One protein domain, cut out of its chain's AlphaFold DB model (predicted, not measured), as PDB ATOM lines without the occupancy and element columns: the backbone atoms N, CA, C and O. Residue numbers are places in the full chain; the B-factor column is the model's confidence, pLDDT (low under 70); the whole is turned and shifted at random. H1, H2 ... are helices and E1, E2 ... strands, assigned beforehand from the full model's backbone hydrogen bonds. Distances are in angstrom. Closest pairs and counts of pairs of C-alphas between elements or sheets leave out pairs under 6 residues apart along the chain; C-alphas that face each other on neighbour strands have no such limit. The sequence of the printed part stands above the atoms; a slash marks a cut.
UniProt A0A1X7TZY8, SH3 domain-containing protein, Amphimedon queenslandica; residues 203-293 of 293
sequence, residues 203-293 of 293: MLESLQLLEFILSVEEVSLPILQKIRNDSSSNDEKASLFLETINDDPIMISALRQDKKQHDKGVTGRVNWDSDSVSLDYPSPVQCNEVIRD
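What this domain is: This is residues 203 to 293 of the 293 residues of the protein "SH3 domain-containing protein" of Amphimedon queenslandica (UniProt A0A1X7TZY8). The model has two lobes of unequal size, strung along one long axis: a cluster of four helices, H1 to H4, mostly crossed, and a small head in which the strand hairpin E1 and E2 has the short helix H5 loosely over one face. Residues 265 to 268 join the lobes, and H5 touches no helix. The printed part has 91 residues, with five named helices and two named strands in the order H1, H2, H3, H4, E1, E2, H5; the class is mostly helix, and the two-stranded sheet, E1 - E2, is antiparallel. The whole is loose, with a radius of gyration of the C-alphas of 15.2 A and spans of 50 by 24 by 23 A.

How they stand to each other: H1, residues 203 to 215, only just touches H2, residues 222 to 230, with 3 pairs of C-alphas within 8 A; Leu 214 and Arg 228 have the closest C-alphas, 6.1 A apart, and the lines are about perpendicular at 77 degrees. H2 and H3, residues 234 to 247, form a helical hairpin: they touch, closest at the C-alphas of Ile 227 and Lys 237, 5.7 A apart, at a shallow tilt of 21 degrees, opposite ways. H4, residues 251 to 264, touches H3 only at the corner, and only just, with 3 pairs within 8 A; the closest C-alphas are those of Ile 245 and Met 251, 5.4 A apart. H4 touches H1 with residues 255 to 259 alone, closest at the C-alphas of Leu 209 and Leu 255, 6.8 A apart, at a steep tilt of 63 degrees, the same way. E1, residues 269 to 272, and E2, residues 277 to 280, form an antiparallel hairpin; N 271 and O 278, and N 280 and O 269, are within hydrogen-bond range at 2.9 A each. H5, residues 284 to 292, comes closest to E1 at the C-alphas of Val 270 and Gln 286, 6.9 A apart. In H1, H2, H3, H4 and H5 every O i to N i+4 pair is within hydrogen-bond range.

Where its parts are: H1 begins at C-alpha 203, (17.463, -20.504, 21.933), and is 18.4 A long. H2 measures 11.8 A, H3 and H4 20.0 A each, E1 9.7 A, E2 9.9 A and H5 12.6 A. H4 ends at C-alpha 264, (1.700, -16.355, 5.582), and H5 at C-alpha 292, (-19.312, -2.184, 17.950).

The domain as a whole: The two C-alphas farthest apart are those of Asp 235 and Ser 274, at 50.5 A. The printed part has no cut, and its links are tight but for the short one from H1 to H2. The mean pLDDT of the printed part is 77.1, with 26 residues under 70, among them 217 to 223, 265 to 270 and 280 to 288.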
ATOM      1  N   MET A 203      16.838 -21.833  21.894       86.12
ATOM      2  CA  MET A 203      17.463 -20.504  21.933       86.12
ATOM      3  C   MET A 203      17.345 -19.778  20.585       86.12
ATOM      4  O   MET A 203      17.102 -18.577  20.545       86.12
ATOM      5  N   LEU A 204      17.479 -20.519  19.481       85.50
ATOM      6  CA  LEU A 204      17.326 -19.978  18.133       85.50
ATOM      7  C   LEU A 204      15.898 -19.481  17.884       85.50
ATOM      8  O   LEU A 204      15.708 -18.377  17.392       85.50
ATOM      9  N   GLU A 205      14.898 -20.276  18.258       87.50
ATOM     10  CA  GLU A 205      13.494 -19.897  18.112       87.50
ATOM     11  C   GLU A 205      13.139 -18.686  18.982       87.50
ATOM     12  O   GLU A 205      12.481 -17.771  18.503       87.50
ATOM     13  N   SER A 206      13.618 -18.628  20.228       87.94
ATOM     14  CA  SER A 206      13.424 -17.458  21.092       87.94
ATOM     15  C   SER A 206      13.988 -16.184  20.469       87.94
ATOM     16  O   SER A 206      13.344 -15.143  20.543       87.94
ATOM     17  N   LEU A 207      15.151 -16.260  19.813       87.25
ATOM     18  CA  LEU A 207      15.728 -15.123  19.093       87.25
ATOM     19  C   LEU A 207      14.882 -14.724  17.879       87.25
ATOM     20  O   LEU A 207      14.635 -13.539  17.686       87.25
ATOM     21  N   GLN A 208      14.390 -15.692  17.103       87.75
ATOM     22  CA  GLN A 208      13.515 -15.429  15.954       87.75
ATOM     23  C   GLN A 208      12.180 -14.798  16.370       87.75
ATOM     24  O   GLN A 208      11.664 -13.922  15.679       87.75
ATOM     25  N   LEU A 209      11.609 -15.231  17.497       87.94
ATOM     26  CA  LEU A 209      10.388 -14.648  18.050       87.94
ATOM     27  C   LEU A 209      10.639 -13.241  18.601       87.94
ATOM     28  O   LEU A 209       9.824 -12.353  18.375       87.94
ATOM     29  N   LEU A 210      11.776 -13.010  19.263       88.56
ATOM     30  CA  LEU A 210      12.168 -11.674  19.708       88.56
ATOM     31  C   LEU A 210      12.348 -10.720  18.520       88.56
ATOM     32  O   LEU A 210      11.792  -9.626  18.524       88.56
ATOM     33  N   GLU A 211      13.079 -11.138  17.485       87.56
ATOM     34  CA  GLU A 211      13.270 -10.355  16.260       87.56
ATOM     35  C   GLU A 211      11.930 -10.015  15.599       87.56
ATOM     36  O   GLU A 211      11.710  -8.869  15.207       87.56
ATOM     37  N   PHE A 212      11.013 -10.984  15.543       85.50
ATOM     38  CA  PHE A 212       9.659 -10.784  15.039       85.50
ATOM     39  C   PHE A 212       8.934  -9.666  15.803       85.50
ATOM     40  O   PHE A 212       8.504  -8.689  15.198       85.50
ATOM     41  N   ILE A 213       8.878  -9.737  17.131       85.25
ATOM     42  CA  ILE A 213       8.176  -8.743  17.962       85.25
ATOM     43  C   ILE A 213       8.785  -7.344  17.826       85.25
ATOM     44  O   ILE A 213       8.070  -6.344  17.873       85.25
ATOM     45  N   LEU A 214      10.106  -7.258  17.670       83.44
ATOM     46  CA  LEU A 214      10.798  -5.981  17.499       83.44
ATOM     47  C   LEU A 214      10.592  -5.377  16.103       83.44
ATOM     48  O   LEU A 214      10.698  -4.160  15.958       83.44
ATOM     49  N   SER A 215      10.302  -6.210  15.101       78.06
ATOM     50  CA  SER A 215      10.174  -5.803  13.697       78.06
ATOM     51  C   SER A 215       8.744  -5.449  13.288       78.06
ATOM     52  O   SER A 215       8.561  -4.633  12.387       78.06
ATOM     53  N   VAL A 216       7.729  -6.050  13.914       71.62
ATOM     54  CA  VAL A 216       6.327  -5.828  13.532       71.62
ATOM     55  C   VAL A 216       5.815  -4.487  14.065       71.62
ATOM     56  O   VAL A 216       6.014  -4.144  15.232       71.62
ATOM     57  N   GLU A 217       5.132  -3.728  13.202       63.41
ATOM     58  CA  GLU A 217       4.585  -2.405  13.520       63.41
ATOM     59  C   GLU A 217       3.439  -2.472  14.544       63.41
ATOM     60  O   GLU A 217       3.476  -1.728  15.526       63.41
ATOM     61  N   GLU A 218       2.514  -3.427  14.390       64.56
ATOM     62  CA  GLU A 218       1.437  -3.736  15.337       64.56
ATOM     63  C   GLU A 218       1.574  -5.161  15.883       64.56
ATOM     64  O   GLU A 218       1.380  -6.143  15.169       64.56
ATOM     65  N   VAL A 219       1.888  -5.287  17.173       62.38
ATOM     66  CA  VAL A 219       1.899  -6.587  17.854       62.38
ATOM     67  C   VAL A 219       0.542  -6.808  18.525       62.38
ATOM     68  O   VAL A 219       0.053  -5.931  19.241       62.38
ATOM     69  N   SER A 220      -0.044  -7.981  18.292       62.81
ATOM     70  CA  SER A 220      -1.337  -8.467  18.809       62.81
ATOM     71  C   SER A 220      -1.448  -8.425  20.339       62.81
ATOM     72  O   SER A 220      -2.506  -8.098  20.876       62.81
ATOM     73  N   LEU A 221      -0.364  -8.743  21.057       68.31
ATOM     74  CA  LEU A 221      -0.368  -8.861  22.515       68.31
ATOM     75  C   LEU A 221       0.145  -7.566  23.184       68.31
ATOM     76  O   LEU A 221       1.302  -7.185  22.977       68.31
ATOM     77  N   PRO A 222      -0.647  -6.913  24.062       68.75
ATOM     78  CA  PRO A 222      -0.274  -5.647  24.710       68.75
ATOM     79  C   PRO A 222       1.031  -5.716  25.512       68.75
ATOM     80  O   PRO A 222       1.785  -4.748  25.589       68.75
ATOM     81  N   ILE A 223       1.318  -6.876  26.108       67.75
ATOM     82  CA  ILE A 223       2.545  -7.103  26.880       67.75
ATOM     83  C   ILE A 223       3.804  -7.031  26.003       67.75
ATOM     84  O   ILE A 223       4.855  -6.586  26.457       67.75
ATOM     85  N   LEU A 224       3.685  -7.371  24.720       72.44
ATOM     86  CA  LEU A 224       4.782  -7.309  23.759       72.44
ATOM     87  C   LEU A 224       5.034  -5.881  23.264       72.44
ATOM     88  O   LEU A 224       6.180  -5.505  23.021       72.44
ATOM     89  N   GLN A 225       3.985  -5.053  23.193       72.50
ATOM     90  CA  GLN A 225       4.126  -3.620  22.922       72.50
ATOM     91  C   GLN A 225       4.914  -2.921  24.036       72.50
ATOM     92  O   GLN A 225       5.774  -2.093  23.742       72.50
ATOM     93  N   LYS A 226       4.687  -3.302  25.302       73.44
ATOM     94  CA  LYS A 226       5.485  -2.810  26.436       73.44
ATOM     95  C   LYS A 226       6.958  -3.180  26.304       73.44
ATOM     96  O   LYS A 226       7.808  -2.309  26.438       73.44
ATOM     97  N   ILE A 227       7.276  -4.432  25.955       78.19
ATOM     98  CA  ILE A 227       8.670  -4.854  25.711       78.19
ATOM     99  C   ILE A 227       9.324  -3.973  24.637       78.19
ATOM    100  O   ILE A 227      10.461  -3.529  24.797       78.19
ATOM    101  N   ARG A 228       8.607  -3.679  23.548       74.94
ATOM    102  CA  ARG A 228       9.131  -2.848  22.459       74.94
ATOM    103  C   ARG A 228       9.351  -1.392  22.874       74.94
ATOM    104  O   ARG A 228      10.396  -0.837  22.520       74.94
ATOM    105  N   ASN A 229       8.388  -0.798  23.578       76.25
ATOM    106  CA  ASN A 229       8.291   0.650  23.778       76.25
ATOM    107  C   ASN A 229       8.888   1.143  25.104       76.25
ATOM    108  O   ASN A 229       9.421   2.250  25.139       76.25
ATOM    109  N   ASP A 230       8.829   0.343  26.170       70.94
ATOM    110  CA  ASP A 230       9.132   0.813  27.530       70.94
ATOM    111  C   ASP A 230      10.613   0.634  27.916       70.94
ATOM    112  O   ASP A 230      11.085   1.268  28.858       70.94
ATOM    113  N   SER A 231      11.371  -0.204  27.195       68.38
ATOM    114  CA  SER A 231      12.785  -0.476  27.491       68.38
ATOM    115  C   SER A 231      13.756   0.253  26.554       68.38
ATOM    116  O   SER A 231      13.549   0.345  25.339       68.38
ATOM    117  N   SER A 232      14.856   0.743  27.135       68.19
ATOM    118  CA  SER A 232      15.845   1.583  26.451       68.19
ATOM    119  C   SER A 232      16.959   0.803  25.742       68.19
ATOM    120  O   SER A 232      17.553   1.328  24.800       68.19
ATOM    121  N   SER A 233      17.235  -0.447  26.146       85.12
ATOM    122  CA  SER A 233      18.333  -1.261  25.600       85.12
ATOM    123  C   SER A 233      17.864  -2.614  25.063       85.12
ATOM    124  O   SER A 233      16.893  -3.193  25.541       85.12
ATOM    125  N   ASN A 234      18.580  -3.155  24.074       82.81
ATOM    126  CA  ASN A 234      18.255  -4.469  23.505       82.81
ATOM    127  C   ASN A 234      18.396  -5.610  24.531       82.81
ATOM    128  O   ASN A 234      17.639  -6.577  24.469       82.81
ATOM    129  N   ASP A 235      19.316  -5.482  25.491       83.12
ATOM    130  CA  ASP A 235      19.558  -6.497  26.524       83.12
ATOM    131  C   ASP A 235      18.401  -6.575  27.532       83.12
ATOM    132  O   ASP A 235      17.963  -7.666  27.913       83.12
ATOM    133  N   GLU A 236      17.856  -5.425  27.932       86.38
ATOM    134  CA  GLU A 236      16.654  -5.353  28.768       86.38
ATOM    135  C   GLU A 236      15.433  -5.930  28.039       86.38
ATOM    136  O   GLU A 236      14.691  -6.718  28.624       86.38
ATOM    137  N   LYS A 237      15.256  -5.616  26.746       86.31
ATOM    138  CA  LYS A 237      14.168  -6.176  25.922       86.31
ATOM    139  C   LYS A 237      14.240  -7.695  25.828       86.31
ATOM    140  O   LYS A 237      13.224  -8.366  25.997       86.31
ATOM    141  N   ALA A 238      15.432  -8.240  25.594       87.06
ATOM    142  CA  ALA A 238      15.647  -9.683  25.551       87.06
ATOM    143  C   ALA A 238      15.356 -10.344  26.908       87.06
ATOM    144  O   ALA A 238      14.748 -11.412  26.955       87.06
ATOM    145  N   SER A 239      15.751  -9.696  28.006       86.94
ATOM    146  CA  SER A 239      15.509 -10.199  29.362       86.94
ATOM    147  C   SER A 239      14.017 -10.224  29.699       86.94
ATOM    148  O   SER A 239      13.507 -11.268  30.098       86.94
ATOM    149  N   LEU A 240      13.303  -9.121  29.452       88.19
ATOM    150  CA  LEU A 240      11.865  -9.014  29.704       88.19
ATOM    151  C   LEU A 240      11.051  -9.956  28.805       88.19
ATOM    152  O   LEU A 240      10.049 -10.519  29.238       88.19
ATOM    153  N   PHE A 241      11.496 -10.171  27.563       88.94
ATOM    154  CA  PHE A 241      10.920 -11.179  26.677       88.94
ATOM    155  C   PHE A 241      11.049 -12.585  27.263       88.94
ATOM    156  O   PHE A 241      10.055 -13.307  27.318       88.94
ATOM    157  N   LEU A 242      12.247 -12.967  27.720       87.44
ATOM    158  CA  LEU A 242      12.478 -14.279  28.327       87.44
ATOM    159  C   LEU A 242      11.664 -14.469  29.611       87.44
ATOM    160  O   LEU A 242      11.098 -15.541  29.807       87.44
ATOM    161  N   GLU A 243      11.581 -13.450  30.463       88.12
ATOM    162  CA  GLU A 243      10.731 -13.447  31.660       88.12
ATOM    163  C   GLU A 243       9.258 -13.649  31.282       88.12
ATOM    164  O   GLU A 243       8.642 -14.614  31.719       88.12
ATOM    165  N   THR A 244       8.746 -12.845  30.347       86.25
ATOM    166  CA  THR A 244       7.354 -12.920  29.877       86.25
ATOM    167  C   THR A 244       7.010 -14.289  29.311       86.25
ATOM    168  O   THR A 244       5.962 -14.847  29.635       86.25
ATOM    169  N   ILE A 245       7.872 -14.843  28.445       85.19
ATOM    170  CA  ILE A 245       7.596 -16.174  27.919       85.19
ATOM    171  C   ILE A 245       7.659 -17.191  29.034       85.19
ATOM    172  O   ILE A 245       6.837 -18.075  28.966       85.19
ATOM    173  N   ASN A 246       8.560 -17.097  30.020       83.62
ATOM    174  CA  ASN A 246       8.707 -18.091  31.084       83.62
ATOM    175  C   ASN A 246       7.554 -18.065  32.091       83.62
ATOM    176  O   ASN A 246       7.104 -19.147  32.468       83.62
ATOM    177  N   ASP A 247       7.065 -16.881  32.451       85.00
ATOM    178  CA  ASP A 247       5.982 -16.681  33.418       85.00
ATOM    179  C   ASP A 247       4.645 -17.247  32.929       85.00
ATOM    180  O   ASP A 247       3.875 -17.790  33.722       85.00
ATOM    181  N   ASP A 248       4.378 -17.166  31.622       82.50
ATOM    182  CA  ASP A 248       3.144 -17.671  31.026       82.50
ATOM    183  C   ASP A 248       3.430 -18.776  29.979       82.50
ATOM    184  O   ASP A 248       3.984 -18.518  28.901       82.50
ATOM    185  N   PRO A 249       3.058 -20.046  30.242       76.62
ATOM    186  CA  PRO A 249       3.252 -21.149  29.298       76.62
ATOM    187  C   PRO A 249       2.506 -20.959  27.967       76.62
ATOM    188  O   PRO A 249       2.921 -21.519  26.948       76.62
ATOM    189  N   ILE A 250       1.449 -20.144  27.931       81.69
ATOM    190  CA  ILE A 250       0.644 -19.884  26.730       81.69
ATOM    191  C   ILE A 250       1.377 -18.933  25.775       81.69
ATOM    192  O   ILE A 250       1.290 -19.104  24.554       81.69
ATOM    193  N   MET A 251       2.168 -17.992  26.304       85.25
ATOM    194  CA  MET A 251       2.775 -16.905  25.524       85.25
ATOM    195  C   MET A 251       3.615 -17.387  24.343       85.25
ATOM    196  O   MET A 251       3.512 -16.836  23.250       85.25
ATOM    197  N   ILE A 252       4.416 -18.444  24.508       86.94
ATOM    198  CA  ILE A 252       5.254 -18.938  23.406       86.94
ATOM    199  C   ILE A 252       4.434 -19.526  22.253       86.94
ATOM    200  O   ILE A 252       4.817 -19.408  21.089       86.94
ATOM    201  N   SER A 253       3.297 -20.143  22.566       84.06
ATOM    202  CA  SER A 253       2.415 -20.736  21.560       84.06
ATOM    203  C   SER A 253       1.684 -19.644  20.786       84.06
ATOM    204  O   SER A 253       1.663 -19.687  19.557       84.06
ATOM    205  N   ALA A 254       1.185 -18.622  21.491       82.81
ATOM    206  CA  ALA A 254       0.578 -17.443  20.877       82.81
ATOM    207  C   ALA A 254       1.564 -16.732  19.932       82.81
ATOM    208  O   ALA A 254       1.251 -16.483  18.774       82.81
ATOM    209  N   LEU A 255       2.809 -16.531  20.375       85.12
ATOM    210  CA  LEU A 255       3.869 -15.931  19.561       85.12
ATOM    211  C   LEU A 255       4.192 -16.716  18.286       85.12
ATOM    212  O   LEU A 255       4.391 -16.128  17.222       85.12
ATOM    213  N   ARG A 256       4.253 -18.049  18.374       86.88
ATOM    214  CA  ARG A 256       4.445 -18.907  17.196       86.88
ATOM    215  C   ARG A 256       3.291 -18.761  16.213       86.88
ATOM    216  O   ARG A 256       3.532 -18.719  15.008       86.88
ATOM    217  N   GLN A 257       2.062 -18.691  16.718       80.88
ATOM    218  CA  GLN A 257       0.875 -18.511  15.895       80.88
ATOM    219  C   GLN A 257       0.890 -17.151  15.189       80.88
ATOM    220  O   GLN A 257       0.738 -17.115  13.967       80.88
ATOM    221  N   ASP A 258       1.162 -16.070  15.917       79.50
ATOM    222  CA  ASP A 258       1.239 -14.716  15.363       79.50
ATOM    223  C   ASP A 258       2.320 -14.613  14.285       79.50
ATOM    224  O   ASP A 258       2.070 -14.134  13.176       79.50
ATOM    225  N   LYS A 259       3.514 -15.151  14.559       80.75
ATOM    226  CA  LYS A 259       4.596 -15.194  13.573       80.75
ATOM    227  C   LYS A 259       4.200 -15.993  12.332       80.75
ATOM    228  O   LYS A 259       4.429 -15.543  11.211       80.75
ATOM    229  N   LYS A 260       3.590 -17.166  12.509       81.38
ATOM    230  CA  LYS A 260       3.138 -18.027  11.405       81.38
ATOM    231  C   LYS A 260       2.076 -17.340  10.546       81.38
ATOM    232  O   LYS A 260       2.068 -17.534   9.334       81.38
ATOM    233  N   GLN A 261       1.179 -16.562  11.146       73.00
ATOM    234  CA  GLN A 261       0.179 -15.780  10.417       73.00
ATOM    235  C   GLN A 261       0.818 -14.638   9.633       73.00
ATOM    236  O   GLN A 261       0.539 -14.495   8.441       73.00
ATOM    237  N   HIS A 262       1.714 -13.888  10.275       75.56
ATOM    238  CA  HIS A 262       2.464 -12.815   9.637       75.56
ATOM    239  C   HIS A 262       3.274 -13.328   8.438       75.56
ATOM    240  O   HIS A 262       3.185 -12.769   7.350       75.56
ATOM    241  N   ASP A 263       3.994 -14.444   8.595       76.62
ATOM    242  CA  ASP A 263       4.783 -15.057   7.518       76.62
ATOM    243  C   ASP A 263       3.908 -15.547   6.349       76.62
ATOM    244  O   ASP A 263       4.340 -15.532   5.196       76.62
ATOM    245  N   LYS A 264       2.666 -15.973   6.622       73.69
ATOM    246  CA  LYS A 264       1.700 -16.355   5.582       73.69
ATOM    247  C   LYS A 264       1.012 -15.154   4.921       73.69
ATOM    248  O   LYS A 264       0.311 -15.354   3.931       73.69
ATOM    249  N   GLY A 265       1.162 -13.944   5.463       65.75
ATOM    250  CA  GLY A 265       0.450 -12.750   4.998       65.75
ATOM    251  C   GLY A 265      -1.072 -12.863   5.126       65.75
ATOM    252  O   GLY A 265      -1.799 -12.223   4.369       65.75
ATOM    253  N   VAL A 266      -1.569 -13.712   6.034       58.50
ATOM    254  CA  VAL A 266      -3.012 -13.908   6.221       58.50
ATOM    255  C   VAL A 266      -3.563 -12.683   6.935       58.50
ATOM    256  O   VAL A 266      -3.355 -12.503   8.131       58.50
ATOM    257  N   THR A 267      -4.269 -11.833   6.195       59.44
ATOM    258  CA  THR A 267      -5.153 -10.828   6.784       59.44
ATOM    259  C   THR A 267      -6.320 -11.566   7.433       59.44
ATOM    260  O   THR A 267      -6.964 -12.383   6.771       59.44
ATOM    261  N   GLY A 268      -6.570 -11.307   8.719       63.97
ATOM    262  CA  GLY A 268      -7.711 -11.867   9.439       63.97
ATOM    263  C   GLY A 268      -9.019 -11.681   8.680       63.97
ATOM    264  O   GLY A 268      -9.158 -10.752   7.876       63.97
ATOM    265  N   ARG A 269      -9.992 -12.563   8.903       63.88
ATOM    266  CA  ARG A 269     -11.289 -12.509   8.226       63.88
ATOM    267  C   ARG A 269     -12.423 -12.471   9.235       63.88
ATOM    268  O   ARG A 269     -12.464 -13.257  10.176       63.88
ATOM    269  N   VAL A 270     -13.362 -11.568   8.984       68.94
ATOM    270  CA  VAL A 270     -14.660 -11.528   9.653       68.94
ATOM    271  C   VAL A 270     -15.679 -12.053   8.656       68.94
ATOM    272  O   VAL A 270     -15.824 -11.481   7.572       68.94
ATOM    273  N   ASN A 271     -16.344 -13.157   8.980       74.38
ATOM    274  CA  ASN A 271     -17.492 -13.627   8.215       74.38
ATOM    275  C   ASN A 271     -18.750 -13.368   9.039       74.38
ATOM    276  O   ASN A 271     -18.901 -13.884  10.148       74.38
ATOM    277  N   TRP A 272     -19.635 -12.562   8.470       80.94
ATOM    278  CA  TRP A 272     -20.947 -12.281   9.024       80.94
ATOM    279  C   TRP A 272     -21.956 -13.263   8.434       80.94
ATOM    280  O   TRP A 272     -22.182 -13.265   7.224       80.94
ATOM    281  N   ASP A 273     -22.553 -14.080   9.292       77.81
ATOM    282  CA  ASP A 273     -23.758 -14.845   8.997       77.81
ATOM    283  C   ASP A 273     -24.973 -14.114   9.589       77.81
ATOM    284  O   ASP A 273     -24.833 -13.214  10.417       77.81
ATOM    285  N   SER A 274     -26.184 -14.500   9.178       77.81
ATOM    286  CA  SER A 274     -27.432 -13.836   9.591       77.81
ATOM    287  C   SER A 274     -27.599 -13.720  11.113       77.81
ATOM    288  O   SER A 274     -28.159 -12.735  11.593       77.81
ATOM    289  N   ASP A 275     -27.096 -14.717  11.851       86.62
ATOM    290  CA  ASP A 275     -27.331 -14.886  13.289       86.62
ATOM    291  C   ASP A 275     -26.016 -15.031  14.085       86.62
ATOM    292  O   ASP A 275     -26.033 -15.199  15.306       86.62
ATOM    293  N   SER A 276     -24.865 -15.032  13.405       82.31
ATOM    294  CA  SER A 276     -23.563 -15.287  14.020       82.31
ATOM    295  C   SER A 276     -22.433 -14.593  13.283       82.31
ATOM    296  O   SER A 276     -22.485 -14.376  12.079       82.31
ATOM    297  N   VAL A 277     -21.359 -14.312  14.006       81.75
ATOM    298  CA  VAL A 277     -20.113 -13.814  13.433       81.75
ATOM    299  C   VAL A 277     -19.023 -14.846  13.683       81.75
ATOM    300  O   VAL A 277     -18.837 -15.307  14.811       81.75
ATOM    301  N   SER A 278     -18.323 -15.249  12.627       79.31
ATOM    302  CA  SER A 278     -17.147 -16.108  12.740       79.31
ATOM    303  C   SER A 278     -15.892 -15.309  12.419       79.31
ATOM    304  O   SER A 278     -15.781 -14.639  11.390       79.31
ATOM    305  N   LEU A 279     -14.949 -15.361  13.355       73.69
ATOM    306  CA  LEU A 279     -13.671 -14.676  13.269       73.69
ATOM    307  C   LEU A 279     -12.590 -15.707  12.992       73.69
ATOM    308  O   LEU A 279     -12.352 -16.593  13.812       73.69
ATOM    309  N   ASP A 280     -11.930 -15.571  11.850       68.38
ATOM    310  CA  ASP A 280     -10.773 -16.384  11.508       68.38
ATOM    311  C   ASP A 280      -9.525 -15.508  11.584       68.38
ATOM    312  O   ASP A 280      -9.292 -14.647  10.733       68.38
ATOM    313  N   TYR A 281      -8.767 -15.689  12.667       65.06
ATOM    314  CA  TYR A 281      -7.542 -14.942  12.966       65.06
ATOM    315  C   TYR A 281      -7.693 -13.407  12.875       65.06
ATOM    316  O   TYR A 281      -6.926 -12.755  12.167       65.06
ATOM    317  N   PRO A 282      -8.690 -12.810  13.554       65.56
ATOM    318  CA  PRO A 282      -9.012 -11.397  13.396       65.56
ATOM    319  C   PRO A 282      -7.888 -10.491  13.907       65.56
ATOM    320  O   PRO A 282      -7.295 -10.734  14.959       65.56
ATOM    321  N   SER A 283      -7.635  -9.399  13.192       64.31
ATOM    322  CA  SER A 283      -6.817  -8.306  13.723       64.31
ATOM    323  C   SER A 283      -7.521  -7.618  14.905       64.31
ATOM    324  O   SER A 283      -8.752  -7.657  14.998       64.31
ATOM    325  N   PRO A 284      -6.787  -6.906  15.782       63.41
ATOM    326  CA  PRO A 284      -7.399  -6.106  16.844       63.41
ATOM    327  C   PRO A 284      -8.453  -5.116  16.324       63.41
ATOM    328  O   PRO A 284      -9.463  -4.876  16.984       63.41
ATOM    329  N   VAL A 285      -8.252  -4.571  15.121       63.78
ATOM    330  CA  VAL A 285      -9.213  -3.684  14.449       63.78
ATOM    331  C   VAL A 285     -10.507  -4.428  14.112       63.78
ATOM    332  O   VAL A 285     -11.585  -3.937  14.430       63.78
ATOM    333  N   GLN A 286     -10.405  -5.634  13.554       68.44
ATOM    334  CA  GLN A 286     -11.554  -6.478  13.209       68.44
ATOM    335  C   GLN A 286     -12.315  -6.974  14.441       68.44
ATOM    336  O   GLN A 286     -13.540  -7.021  14.430       68.44
ATOM    337  N   CYS A 287     -11.617  -7.284  15.536       69.88
ATOM    338  CA  CYS A 287     -12.268  -7.578  16.815       69.88
ATOM    339  C   CYS A 287     -13.089  -6.382  17.312       69.88
ATOM    340  O   CYS A 287     -14.211  -6.550  17.778       69.88
ATOM    341  N   ASN A 288     -12.541  -5.169  17.203       69.62
ATOM    342  CA  ASN A 288     -13.235  -3.951  17.622       69.62
ATOM    343  C   ASN A 288     -14.417  -3.590  16.716       69.62
ATOM    344  O   ASN A 288     -15.357  -2.963  17.195       69.62
ATOM    345  N   GLU A 289     -14.367  -3.952  15.435       72.75
ATOM    346  CA  GLU A 289     -15.486  -3.813  14.499       72.75
ATOM    347  C   GLU A 289     -16.668  -4.681  14.947       72.75
ATOM    348  O   GLU A 289     -17.756  -4.159  15.160       72.75
ATOM    349  N   VAL A 290     -16.425  -5.960  15.252       74.62
ATOM    350  CA  VAL A 290     -17.472  -6.890  15.716       74.62
ATOM    351  C   VAL A 290     -18.074  -6.517  17.071       74.62
ATOM    352  O   VAL A 290     -19.241  -6.782  17.313       74.62
ATOM    353  N   ILE A 291     -17.300  -5.909  17.974       75.62
ATOM    354  CA  ILE A 291     -17.801  -5.487  19.297       75.62
ATOM    355  C   ILE A 291     -18.698  -4.236  19.203       75.62
ATOM    356  O   ILE A 291     -19.429  -3.933  20.147       75.62
ATOM    357  N   ARG A 292     -18.602  -3.464  18.114       69.50
ATOM    358  CA  ARG A 292     -19.312  -2.184  17.950       69.50
ATOM    359  C   ARG A 292     -20.656  -2.297  17.232       69.50
ATOM    360  O   ARG A 292     -21.433  -1.349  17.358       69.50
ATOM    361  N   ASP A 293     -20.892  -3.394  16.521       59.25
ATOM    362  CA  ASP A 293     -22.160  -3.726  15.858       59.25
ATOM    363  C   ASP A 293     -23.085  -4.543  16.779       59.25
ATOM    364  O   ASP A 293     -24.316  -4.308  16.727       59.25
TER     365      ASP A 293